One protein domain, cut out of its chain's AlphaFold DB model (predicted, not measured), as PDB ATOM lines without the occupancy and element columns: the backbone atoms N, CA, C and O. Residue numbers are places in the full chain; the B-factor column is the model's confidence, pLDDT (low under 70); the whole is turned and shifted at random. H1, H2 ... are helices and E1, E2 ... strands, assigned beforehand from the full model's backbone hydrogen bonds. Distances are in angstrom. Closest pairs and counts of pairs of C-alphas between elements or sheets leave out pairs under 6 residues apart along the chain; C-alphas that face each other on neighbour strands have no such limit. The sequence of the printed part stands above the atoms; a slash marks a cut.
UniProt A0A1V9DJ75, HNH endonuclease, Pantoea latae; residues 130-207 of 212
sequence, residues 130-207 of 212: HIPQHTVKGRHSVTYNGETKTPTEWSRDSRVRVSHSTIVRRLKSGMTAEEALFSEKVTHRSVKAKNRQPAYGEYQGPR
ATOM      1  N   HIS A 130     -21.304  40.143 -43.469       91.25
ATOM      2  CA  HIS A 130     -21.506  40.695 -42.127       91.25
ATOM      3  C   HIS A 130     -20.802  39.918 -41.016       91.25
ATOM      4  O   HIS A 130     -20.928  40.253 -39.842       91.25
ATOM      5  N   ILE A 131     -20.070  38.861 -41.368       91.69
ATOM      6  CA  ILE A 131     -19.322  38.052 -40.410       91.69
ATOM      7  C   ILE A 131     -17.846  38.431 -40.556       91.69
ATOM      8  O   ILE A 131     -17.271  38.157 -41.621       91.69
ATOM      9  N   PRO A 132     -17.212  39.025 -39.527       93.06
ATOM     10  CA  PRO A 132     -15.793  39.335 -39.583       93.06
ATOM     11  C   PRO A 132     -15.007  38.039 -39.771       93.06
ATOM     12  O   PRO A 132     -15.043  37.137 -38.940       93.06
ATOM     13  N   GLN A 133     -14.309  37.894 -40.895       93.00
ATOM     14  CA  GLN A 133     -13.749  36.590 -41.256       93.00
ATOM     15  C   GLN A 133     -12.624  36.152 -40.307       93.00
ATOM     16  O   GLN A 133     -12.374  34.957 -40.180       93.00
ATOM     17  N   HIS A 134     -11.967  37.088 -39.621       93.94
ATOM     18  CA  HIS A 134     -10.926  36.789 -38.639       93.94
ATOM     19  C   HIS A 134     -11.464  36.134 -37.353       93.94
ATOM     20  O   HIS A 134     -10.670  35.573 -36.607       93.94
ATOM     21  N   THR A 135     -12.781  36.163 -37.096       94.69
ATOM     22  CA  THR A 135     -13.397  35.492 -35.932       94.69
ATOM     23  C   THR A 135     -13.820  34.050 -36.226       94.69
ATOM     24  O   THR A 135     -14.189  33.302 -35.323       94.69
ATOM     25  N   VAL A 136     -13.766  33.620 -37.489       92.69
ATOM     26  CA  VAL A 136     -14.163  32.266 -37.888       92.69
ATOM     27  C   VAL A 136     -13.094  31.261 -37.458       92.69
ATOM     28  O   VAL A 136     -11.927  31.388 -37.835       92.69
ATOM     29  N   LYS A 137     -13.505  30.213 -36.729       93.88
ATOM     30  CA  LYS A 137     -12.618  29.138 -36.257       93.88
ATOM     31  C   LYS A 137     -11.728  28.600 -37.385       93.88
ATOM     32  O   LYS A 137     -12.207  28.271 -38.471       93.88
ATOM     33  N   GLY A 138     -10.430  28.490 -37.102       91.38
ATOM     34  CA  GLY A 138      -9.423  27.976 -38.035       91.38
ATOM     35  C   GLY A 138      -8.905  28.998 -39.051       91.38
ATOM     36  O   GLY A 138      -8.042  28.655 -39.857       91.38
ATOM     37  N   ARG A 139      -9.393  30.245 -39.036       92.25
ATOM     38  CA  ARG A 139      -8.816  31.317 -39.854       92.25
ATOM     39  C   ARG A 139      -7.711  32.050 -39.110       92.25
ATOM     40  O   ARG A 139      -7.770  32.232 -37.902       92.25
ATOM     41  N   HIS A 140      -6.717  32.501 -39.869       94.50
ATOM     42  CA  HIS A 140      -5.692  33.398 -39.357       94.50
ATOM     43  C   HIS A 140      -6.285  34.787 -39.107       94.50
ATOM     44  O   HIS A 140      -6.920  35.358 -39.998       94.50
ATOM     45  N   SER A 141      -6.017  35.328 -37.925       96.62
ATOM     46  CA  SER A 141      -6.235  36.721 -37.552       96.62
ATOM     47  C   SER A 141      -4.883  37.423 -37.430       96.62
ATOM     48  O   SER A 141      -3.898  36.833 -36.988       96.62
ATOM     49  N   VAL A 142      -4.820  38.672 -37.880       97.44
ATOM     50  CA  VAL A 142      -3.632  39.521 -37.775       97.44
ATOM     51  C   VAL A 142      -4.095  40.885 -37.297       97.44
ATOM     52  O   VAL A 142      -4.923  41.520 -37.959       97.44
ATOM     53  N   THR A 143      -3.565  41.313 -36.157       97.69
ATOM     54  CA  THR A 143      -3.886  42.596 -35.533       97.69
ATOM     55  C   THR A 143      -2.718  43.557 -35.710       97.69
ATOM     56  O   THR A 143      -1.586  43.214 -35.377       97.69
ATOM     57  N   TYR A 144      -2.991  44.749 -36.236       97.50
ATOM     58  CA  TYR A 144      -2.020  45.837 -36.365       97.50
ATOM     59  C   TYR A 144      -2.740  47.180 -36.197       97.50
ATOM     60  O   TYR A 144      -3.812  47.374 -36.769       97.50
ATOM     61  N   ASN A 145      -2.178  48.089 -35.392       95.44
ATOM     62  CA  ASN A 145      -2.755  49.403 -35.065       95.44
ATOM     63  C   ASN A 145      -4.242  49.362 -34.662       95.44
ATOM     64  O   ASN A 145      -5.055  50.141 -35.151       95.44
ATOM     65  N   GLY A 146      -4.609  48.422 -33.787       95.62
ATOM     66  CA  GLY A 146      -5.980  48.278 -33.277       95.62
ATOM     67  C   GLY A 146      -6.974  47.635 -34.250       95.62
ATOM     68  O   GLY A 146      -8.092  47.316 -33.853       95.62
ATOM     69  N   GLU A 147      -6.583  47.374 -35.499       95.19
ATOM     70  CA  GLU A 147      -7.435  46.724 -36.489       95.19
ATOM     71  C   GLU A 147      -7.076  45.242 -36.629       95.19
ATOM     72  O   GLU A 147      -5.909  44.881 -36.782       95.19
ATOM     73  N   THR A 148      -8.085  44.368 -36.600       96.56
ATOM     74  CA  THR A 148      -7.904  42.923 -36.796       96.56
ATOM     75  C   THR A 148      -8.555  42.479 -38.098       96.56
ATOM     76  O   THR A 148      -9.754  42.651 -38.310       96.56
ATOM     77  N   LYS A 149      -7.756  41.870 -38.973       96.06
ATOM     78  CA  LYS A 149      -8.170  41.369 -40.289       96.06
ATOM     79  C   LYS A 149      -7.540  40.008 -40.552       96.06
ATOM     80  O   LYS A 149      -6.554  39.613 -39.930       96.06
ATOM     81  N   THR A 150      -8.094  39.272 -41.503       95.94
ATOM     82  CA  THR A 150      -7.428  38.094 -42.063       95.94
ATOM     83  C   THR A 150      -6.247  38.515 -42.948       95.94
ATOM     84  O   THR A 150      -6.269  39.602 -43.530       95.94
ATOM     85  N   PRO A 151      -5.247  37.645 -43.168       96.50
ATOM     86  CA  PRO A 151      -4.171  37.901 -44.131       96.50
ATOM     87  C   PRO A 151      -4.671  38.250 -45.539       96.50
ATOM     88  O   PRO A 151      -4.051  39.033 -46.253       96.50
ATOM     89  N   THR A 152      -5.806  37.680 -45.954       94.69
ATOM     90  CA  THR A 152      -6.422  37.979 -47.253       94.69
ATOM     91  C   THR A 152      -6.978  39.397 -47.300       94.69
ATOM     92  O   THR A 152      -6.771  40.086 -48.295       94.69
ATOM     93  N   GLU A 153      -7.650  39.846 -46.241       94.88
ATOM     94  CA  GLU A 153      -8.117  41.232 -46.124       94.88
ATOM     95  C   GLU A 153      -6.935  42.205 -46.071       94.88
ATOM     96  O   GLU A 153      -6.904  43.147 -46.855       94.88
ATOM     97  N   TRP A 154      -5.910  41.918 -45.264       95.88
ATOM     98  CA  TRP A 154      -4.690  42.727 -45.225       95.88
ATOM     99  C   TRP A 154      -3.977  42.818 -46.572       95.88
ATOM    100  O   TRP A 154      -3.527  43.893 -46.942       95.88
ATOM    101  N   SER A 155      -3.912  41.730 -47.348       94.62
ATOM    102  CA  SER A 155      -3.270  41.774 -48.671       94.62
ATOM    103  C   SER A 155      -3.925  42.775 -49.632       94.62
ATOM    104  O   SER A 155      -3.259  43.271 -50.538       94.62
ATOM    105  N   ARG A 156      -5.212  43.104 -49.427       93.12
ATOM    106  CA  ARG A 156      -5.944  44.107 -50.219       93.12
ATOM    107  C   ARG A 156      -5.614  45.544 -49.838       93.12
ATOM    108  O   ARG A 156      -5.817  46.421 -50.673       93.12
ATOM    109  N   ASP A 157      -5.073  45.774 -48.643       92.81
ATOM    110  CA  ASP A 157      -4.645  47.098 -48.197       92.81
ATOM    111  C   ASP A 157      -3.635  47.696 -49.196       92.81
ATOM    112  O   ASP A 157      -2.773  47.010 -49.765       92.81
ATOM    113  N   SER A 158      -3.766  48.992 -49.474       91.56
ATOM    114  CA  SER A 158      -2.896  49.690 -50.420       91.56
ATOM    115  C   SER A 158      -1.437  49.675 -49.956       91.56
ATOM    116  O   SER A 158      -0.551  49.499 -50.799       91.56
ATOM    117  N   ARG A 159      -1.215  49.737 -48.636       92.56
ATOM    118  CA  ARG A 159       0.095  49.746 -47.965       92.56
ATOM    119  C   ARG A 159       0.785  48.382 -47.987       92.56
ATOM    120  O   ARG A 159       2.010  48.304 -47.963       92.56
ATOM    121  N   VAL A 160       0.019  47.295 -48.064       93.88
ATOM    122  CA  VAL A 160       0.555  45.929 -48.061       93.88
ATOM    123  C   VAL A 160       0.946  45.518 -49.478       93.88
ATOM    124  O   VAL A 160       0.140  45.524 -50.413       93.88
ATOM    125  N   ARG A 161       2.216  45.139 -49.662       92.50
ATOM    126  CA  ARG A 161       2.746  44.740 -50.982       92.50
ATOM    127  C   ARG A 161       2.719  43.229 -51.204       92.50
ATOM    128  O   ARG A 161       2.757  42.782 -52.356       92.50
ATOM    129  N   VAL A 162       2.688  42.440 -50.132       93.50
ATOM    130  CA  VAL A 162       2.792  40.973 -50.142       93.50
ATOM    131  C   VAL A 162       1.442  40.264 -50.234       93.50
ATOM    132  O   VAL A 162       0.396  40.825 -49.935       93.50
ATOM    133  N   SER A 163       1.471  39.002 -50.668       93.62
ATOM    134  CA  SER A 163       0.269  38.169 -50.745       93.62
ATOM    135  C   SER A 163      -0.140  37.626 -49.372       93.62
ATOM    136  O   SER A 163       0.693  37.492 -48.474       93.62
ATOM    137  N   HIS A 164      -1.401  37.212 -49.233       94.94
ATOM    138  CA  HIS A 164      -1.908  36.578 -48.011       94.94
ATOM    139  C   HIS A 164      -1.081  35.359 -47.560       94.94
ATOM    140  O   HIS A 164      -0.832  35.194 -46.368       94.94
ATOM    141  N   SER A 165      -0.615  34.520 -48.494       94.50
ATOM    142  CA  SER A 165       0.196  33.341 -48.172       94.50
ATOM    143  C   SER A 165       1.581  33.737 -47.663       94.50
ATOM    144  O   SER A 165       2.107  33.108 -46.747       94.50
ATOM    145  N   THR A 166       2.147  34.824 -48.194       95.06
ATOM    146  CA  THR A 166       3.395  35.407 -47.694       95.06
ATOM    147  C   THR A 166       3.233  35.937 -46.273       95.06
ATOM    148  O   THR A 166       4.090  35.647 -45.445       95.06
ATOM    149  N   ILE A 167       2.141  36.653 -45.980       96.56
ATOM    150  CA  ILE A 167       1.836  37.149 -44.627       96.56
ATOM    151  C   ILE A 167       1.759  35.969 -43.651       96.56
ATOM    152  O   ILE A 167       2.460  35.959 -42.644       96.56
ATOM    153  N   VAL A 168       0.990  34.923 -43.986       96.75
ATOM    154  CA  VAL A 168       0.881  33.708 -43.154       96.75
ATOM    155  C   VAL A 168       2.242  33.050 -42.938       96.75
ATOM    156  O   VAL A 168       2.562  32.672 -41.814       96.75
ATOM    157  N   ARG A 169       3.055  32.913 -43.992       96.56
ATOM    158  CA  ARG A 169       4.400  32.335 -43.883       96.56
ATOM    159  C   ARG A 169       5.282  33.146 -42.935       96.56
ATOM    160  O   ARG A 169       5.918  32.552 -42.080       96.56
ATOM    161  N   ARG A 170       5.299  34.476 -43.069       96.81
ATOM    162  CA  ARG A 170       6.100  35.375 -42.222       96.81
ATOM    163  C   ARG A 170       5.730  35.242 -40.745       96.81
ATOM    164  O   ARG A 170       6.620  35.058 -39.924       96.81
ATOM    165  N   LEU A 171       4.433  35.221 -40.435       97.00
ATOM    166  CA  LEU A 171       3.940  35.001 -39.071       97.00
ATOM    167  C   LEU A 171       4.360  33.629 -38.528       97.00
ATOM    168  O   LEU A 171       4.826  33.524 -37.399       97.00
ATOM    169  N   LYS A 172       4.256  32.570 -39.342       96.75
ATOM    170  CA  LYS A 172       4.719  31.221 -38.962       96.75
ATOM    171  C   LYS A 172       6.232  31.142 -38.750       96.75
ATOM    172  O   LYS A 172       6.683  30.291 -37.998       96.75
ATOM    173  N   SER A 173       6.998  32.009 -39.405       96.56
ATOM    174  CA  SER A 173       8.442  32.159 -39.205       96.56
ATOM    175  C   SER A 173       8.803  33.059 -38.016       96.56
ATOM    176  O   SER A 173       9.980  33.347 -37.834       96.56
ATOM    177  N   GLY A 174       7.825  33.510 -37.221       97.06
ATOM    178  CA  GLY A 174       8.056  34.299 -36.008       97.06
ATOM    179  C   GLY A 174       8.138  35.813 -36.214       97.06
ATOM    180  O   GLY A 174       8.428  36.519 -35.256       97.06
ATOM    181  N   MET A 175       7.869  36.331 -37.419       97.38
ATOM    182  CA  MET A 175       7.798  37.783 -37.631       97.38
ATOM    183  C   MET A 175       6.604  38.392 -36.895       97.38
ATOM    184  O   MET A 175       5.528  37.787 -36.818       97.38
ATOM    185  N   THR A 176       6.773  39.629 -36.435       97.62
ATOM    186  CA  THR A 176       5.685  40.443 -35.884       97.62
ATOM    187  C   THR A 176       4.621  40.753 -36.945       97.62
ATOM    188  O   THR A 176       4.842  40.595 -38.149       97.62
ATOM    189  N   ALA A 177       3.441  41.216 -36.519       97.12
ATOM    190  CA  ALA A 177       2.381  41.616 -37.447       97.12
ATOM    191  C   ALA A 177       2.841  42.734 -38.399       97.12
ATOM    192  O   ALA A 177       2.574  42.664 -39.597       97.12
ATOM    193  N   GLU A 178       3.573  43.721 -37.884       97.69
ATOM    194  CA  GLU A 178       4.119  44.826 -38.674       97.69
ATOM    195  C   GLU A 178       5.088  44.329 -39.755       97.69
ATOM    196  O   GLU A 178       4.879  44.575 -40.946       97.69
ATOM    197  N   GLU A 179       6.089  43.536 -39.373       97.06
ATOM    198  CA  GLU A 179       7.057  42.966 -40.317       97.06
ATOM    199  C   GLU A 179       6.378  42.036 -41.334       97.06
ATOM    200  O   GLU A 179       6.669  42.053 -42.537       97.06
ATOM    201  N   ALA A 180       5.421  41.225 -40.873       97.31
ATOM    202  CA  ALA A 180       4.684  40.319 -41.739       97.31
ATOM    203  C   ALA A 180       3.946  41.072 -42.857       97.31
ATOM    204  O   ALA A 180       3.951  40.620 -44.010       97.31
ATOM    205  N   LEU A 181       3.359  42.225 -42.529       96.88
ATOM    206  CA  LEU A 181       2.561  43.046 -43.436       96.88
ATOM    207  C   LEU A 181       3.409  43.954 -44.337       96.88
ATOM    208  O   LEU A 181       3.139  44.029 -45.542       96.88
ATOM    209  N   PHE A 182       4.433  44.610 -43.788       96.06
ATOM    210  CA  PHE A 182       5.070  45.761 -44.442       96.06
ATOM    211  C   PHE A 182       6.522  45.545 -44.864       96.06
ATOM    212  O   PHE A 182       6.999  46.289 -45.722       96.06
ATOM    213  N   SER A 183       7.210  44.502 -44.381       94.00
ATOM    214  CA  SER A 183       8.589  44.243 -44.814       94.00
ATOM    215  C   SER A 183       8.674  44.011 -46.321       94.00
ATOM    216  O   SER A 183       7.798  43.365 -46.926       94.00
ATOM    217  N   GLU A 184       9.767  44.481 -46.926       89.69
ATOM    218  CA  GLU A 184      10.009  44.342 -48.359       89.69
ATOM    219  C   GLU A 184       9.932  42.888 -48.821       89.69
ATOM    220  O   GLU A 184      10.224  41.929 -48.098       89.69
ATOM    221  N   LYS A 185       9.529  42.706 -50.077       87.56
ATOM    222  CA  LYS A 185       9.616  41.391 -50.699       87.56
ATOM    223  C   LYS A 185      11.077  41.055 -50.928       87.56
ATOM    224  O   LYS A 185      11.836  41.882 -51.413       87.56
ATOM    225  N   VAL A 186      11.440  39.804 -50.684       86.25
ATOM    226  CA  VAL A 186      12.770  39.316 -51.063       86.25
ATOM    227  C   VAL A 186      12.877  39.237 -52.591       86.25
ATOM    228  O   VAL A 186      13.856  39.696 -53.172       86.25
ATOM    229  N   THR A 187      11.828  38.731 -53.246       85.06
ATOM    230  CA  THR A 187      11.743  38.538 -54.701       85.06
ATOM    231  C   THR A 187      10.630  39.384 -55.327       85.06
ATOM    232  O   THR A 187       9.688  39.792 -54.645       85.06
ATOM    233  N   HIS A 188      10.727  39.660 -56.634       83.56
ATOM    234  CA  HIS A 188       9.746  40.459 -57.392       83.56
ATOM    235  C   HIS A 188       9.402  41.808 -56.729       83.56
ATOM    236  O   HIS A 188       8.232  42.167 -56.572       83.56
ATOM    237  N   ARG A 189      10.436  42.557 -56.319       85.69
ATOM    238  CA  ARG A 189      10.317  43.793 -55.524       85.69
ATOM    239  C   ARG A 189       9.506  44.898 -56.190       85.69
ATOM    240  O   ARG A 189       8.886  45.685 -55.485       85.69
ATOM    241  N   SER A 190       9.481  44.966 -57.517       83.44
ATOM    242  CA  SER A 190       8.751  45.996 -58.266       83.44
ATOM    243  C   SER A 190       7.251  45.706 -58.403       83.44
ATOM    244  O   SER A 190       6.457  46.631 -58.535       83.44
ATOM    245  N   VAL A 191       6.828  44.443 -58.312       84.62
ATOM    246  CA  VAL A 191       5.460  44.022 -58.663       84.62
ATOM    247  C   VAL A 191       4.609  43.854 -57.406       84.62
ATOM    248  O   VAL A 191       5.014  43.144 -56.488       84.62
ATOM    249  N   LYS A 192       3.406  44.444 -57.335       83.50
ATOM    250  CA  LYS A 192       2.451  44.186 -56.233       83.50
ATOM    251  C   LYS A 192       1.845  42.781 -56.364       83.50
ATOM    252  O   LYS A 192       1.636  42.284 -57.465       83.50
ATOM    253  N   ALA A 193       1.597  42.107 -55.238       85.69
ATOM    254  CA  ALA A 193       0.960  40.793 -55.280       85.69
ATOM    255  C   ALA A 193      -0.478  40.909 -55.816       85.69
ATOM    256  O   ALA A 193      -1.180  41.867 -55.498       85.69
ATOM    257  N   LYS A 194      -0.920  39.933 -56.619       86.69
ATOM    258  CA  LYS A 194      -2.319  39.864 -57.058       86.69
ATOM    259  C   LYS A 194      -3.202  39.498 -55.870       86.69
ATOM    260  O   LYS A 194      -2.965  38.494 -55.198       86.69
ATOM    261  N   ASN A 195      -4.245  40.289 -55.657       85.62
ATOM    262  CA  ASN A 195      -5.179  40.087 -54.561       85.62
ATOM    263  C   ASN A 195      -6.424  39.347 -55.039       85.62
ATOM    264  O   ASN A 195      -6.952  39.614 -56.117       85.62
ATOM    265  N   ARG A 196      -6.914  38.416 -54.217       85.19
ATOM    266  CA  ARG A 196      -8.150  37.685 -54.508       85.19
ATOM    267  C   ARG A 196      -9.350  38.530 -54.100       85.19
ATOM    268  O   ARG A 196      -9.527  38.785 -52.907       85.19
ATOM    269  N   GLN A 197     -10.206  38.890 -55.051       87.12
ATOM    270  CA  GLN A 197     -11.482  39.534 -54.737       87.12
ATOM    271  C   GLN A 197     -12.506  38.505 -54.231       87.12
ATOM    272  O   GLN A 197     -12.581  37.394 -54.769       87.12
ATOM    273  N   PRO A 198     -13.254  38.805 -53.156       87.00
ATOM    274  CA  PRO A 198     -14.295  37.916 -52.667       87.00
ATOM    275  C   PRO A 198     -15.499  37.940 -53.617       87.00
ATOM    276  O   PRO A 198     -16.043  38.995 -53.917       87.00
ATOM    277  N   ALA A 199     -15.969  36.764 -54.039       82.31
ATOM    278  CA  ALA A 199     -17.084  36.636 -54.987       82.31
ATOM    279  C   ALA A 199     -18.422  37.222 -54.486       82.31
ATOM    280  O   ALA A 199     -19.340  37.418 -55.273       82.31
ATOM    281  N   TYR A 200     -18.548  37.468 -53.180       82.94
ATOM    282  CA  TYR A 200     -19.791  37.907 -52.541       82.94
ATOM    283  C   TYR A 200     -19.711  39.310 -51.925       82.94
ATOM    284  O   TYR A 200     -20.697  39.742 -51.339       82.94
ATOM    285  N   GLY A 201     -18.585  40.012 -52.090       86.88
ATOM    286  CA  GLY A 201     -18.337  41.330 -51.499       86.88
ATOM    287  C   GLY A 201     -17.367  41.299 -50.315       86.88
ATOM    288  O   GLY A 201     -17.044  40.236 -49.776       86.88
ATOM    289  N   GLU A 202     -16.858  42.479 -49.960       89.19
ATOM    290  CA  GLU A 202     -16.009  42.680 -48.781       89.19
ATOM    291  C   GLU A 202     -16.829  42.704 -47.485       89.19
ATOM    292  O   GLU A 202     -18.058  42.665 -47.519       89.19
ATOM    293  N   TYR A 203     -16.150  42.723 -46.337       91.12
ATOM    294  CA  TYR A 203     -16.808  42.838 -45.039       91.12
ATOM    295  C   TYR A 203     -17.512  44.199 -44.914       91.12
ATOM    296  O   TYR A 203     -16.892  45.236 -45.123       91.12
ATOM    297  N   GLN A 204     -18.800  44.191 -44.573       89.75
ATOM    298  CA  GLN A 204     -19.669  45.376 -44.519       89.75
ATOM    299  C   GLN A 204     -20.027  45.795 -43.085       89.75
ATOM    300  O   GLN A 204     -20.930  46.602 -42.881       89.75
ATOM    301  N   GLY A 205     -19.341  45.243 -42.082       89.88
ATOM    302  CA  GLY A 205     -19.717  45.417 -40.680       89.88
ATOM    303  C   GLY A 205     -20.791  44.420 -40.228       89.88
ATOM    304  O   GLY A 205     -21.401  43.742 -41.064       89.88
ATOM    305  N   PRO A 206     -21.025  44.304 -38.908       87.56
ATOM    306  CA  PRO A 206     -22.063  43.429 -38.382       87.56
ATOM    307  C   PRO A 206     -23.431  43.863 -38.912       87.56
ATOM    308  O   PRO A 206     -23.643  45.031 -39.252       87.56
ATOM    309  N   ARG A 207     -24.378  42.922 -38.978       82.44
ATOM    310  CA  ARG A 207     -25.762  43.271 -39.310       82.44
ATOM    311  C   ARG A 207     -26.246  44.305 -38.303       82.44
ATOM    312  O   ARG A 207     -26.113  44.092 -37.101       82.44
TER     313      ARG A 207
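AT A GLANCE: This is residues 130 to 207 of the 212 residues of the protein "HNH endonuclease" of Pantoea latae (UniProt A0A1V9DJ75). With little regular structure, the domain is a small hairpin, E1 and E2, with three short helices grouped near it and a long unnamed tail, residues 183 to 207, running back along the length. The printed part has 78 residues, 27 of them in E1, E2, H1, H2 and H3, in that order; the class is mixed, the sheet antiparallel. It is compact, radius of gyration of the C-alphas 12.6 A, spanning 40 by 25 by 22 A.

IN THESE COORDINATES: E1 is residues 142 to 144, from C-alpha 142 at (-3.632, 39.521, -37.775); E2 is 147 to 149. H1 is 151 to 156, H2 164 to 172, 12.4 A long, and H3 177 to 182, ending at (5.070, 45.761, -44.442).

HOW THE PARTS SIT: In hairpin E1 and E2, N 142 and O 149 are 2.8 A apart. H2 touches H1 (closest C-alphas Pro 151 and His 164, 4.7 A) and H3 (Ile 167 and Ala 180, 5.1 A), opposite ways at steep tilts of 44 and 42 degrees. Every O i to N i+4 pair is within hydrogen-bond range in H2 and H3; H1 has 1 of 2.

THE WHOLE: The farthest C-alphas, Thr 187 and Arg 207, are 40.8 A apart. The printed part has no cut, no link between named elements is long, and no printed residue is under 70 in pLDDT.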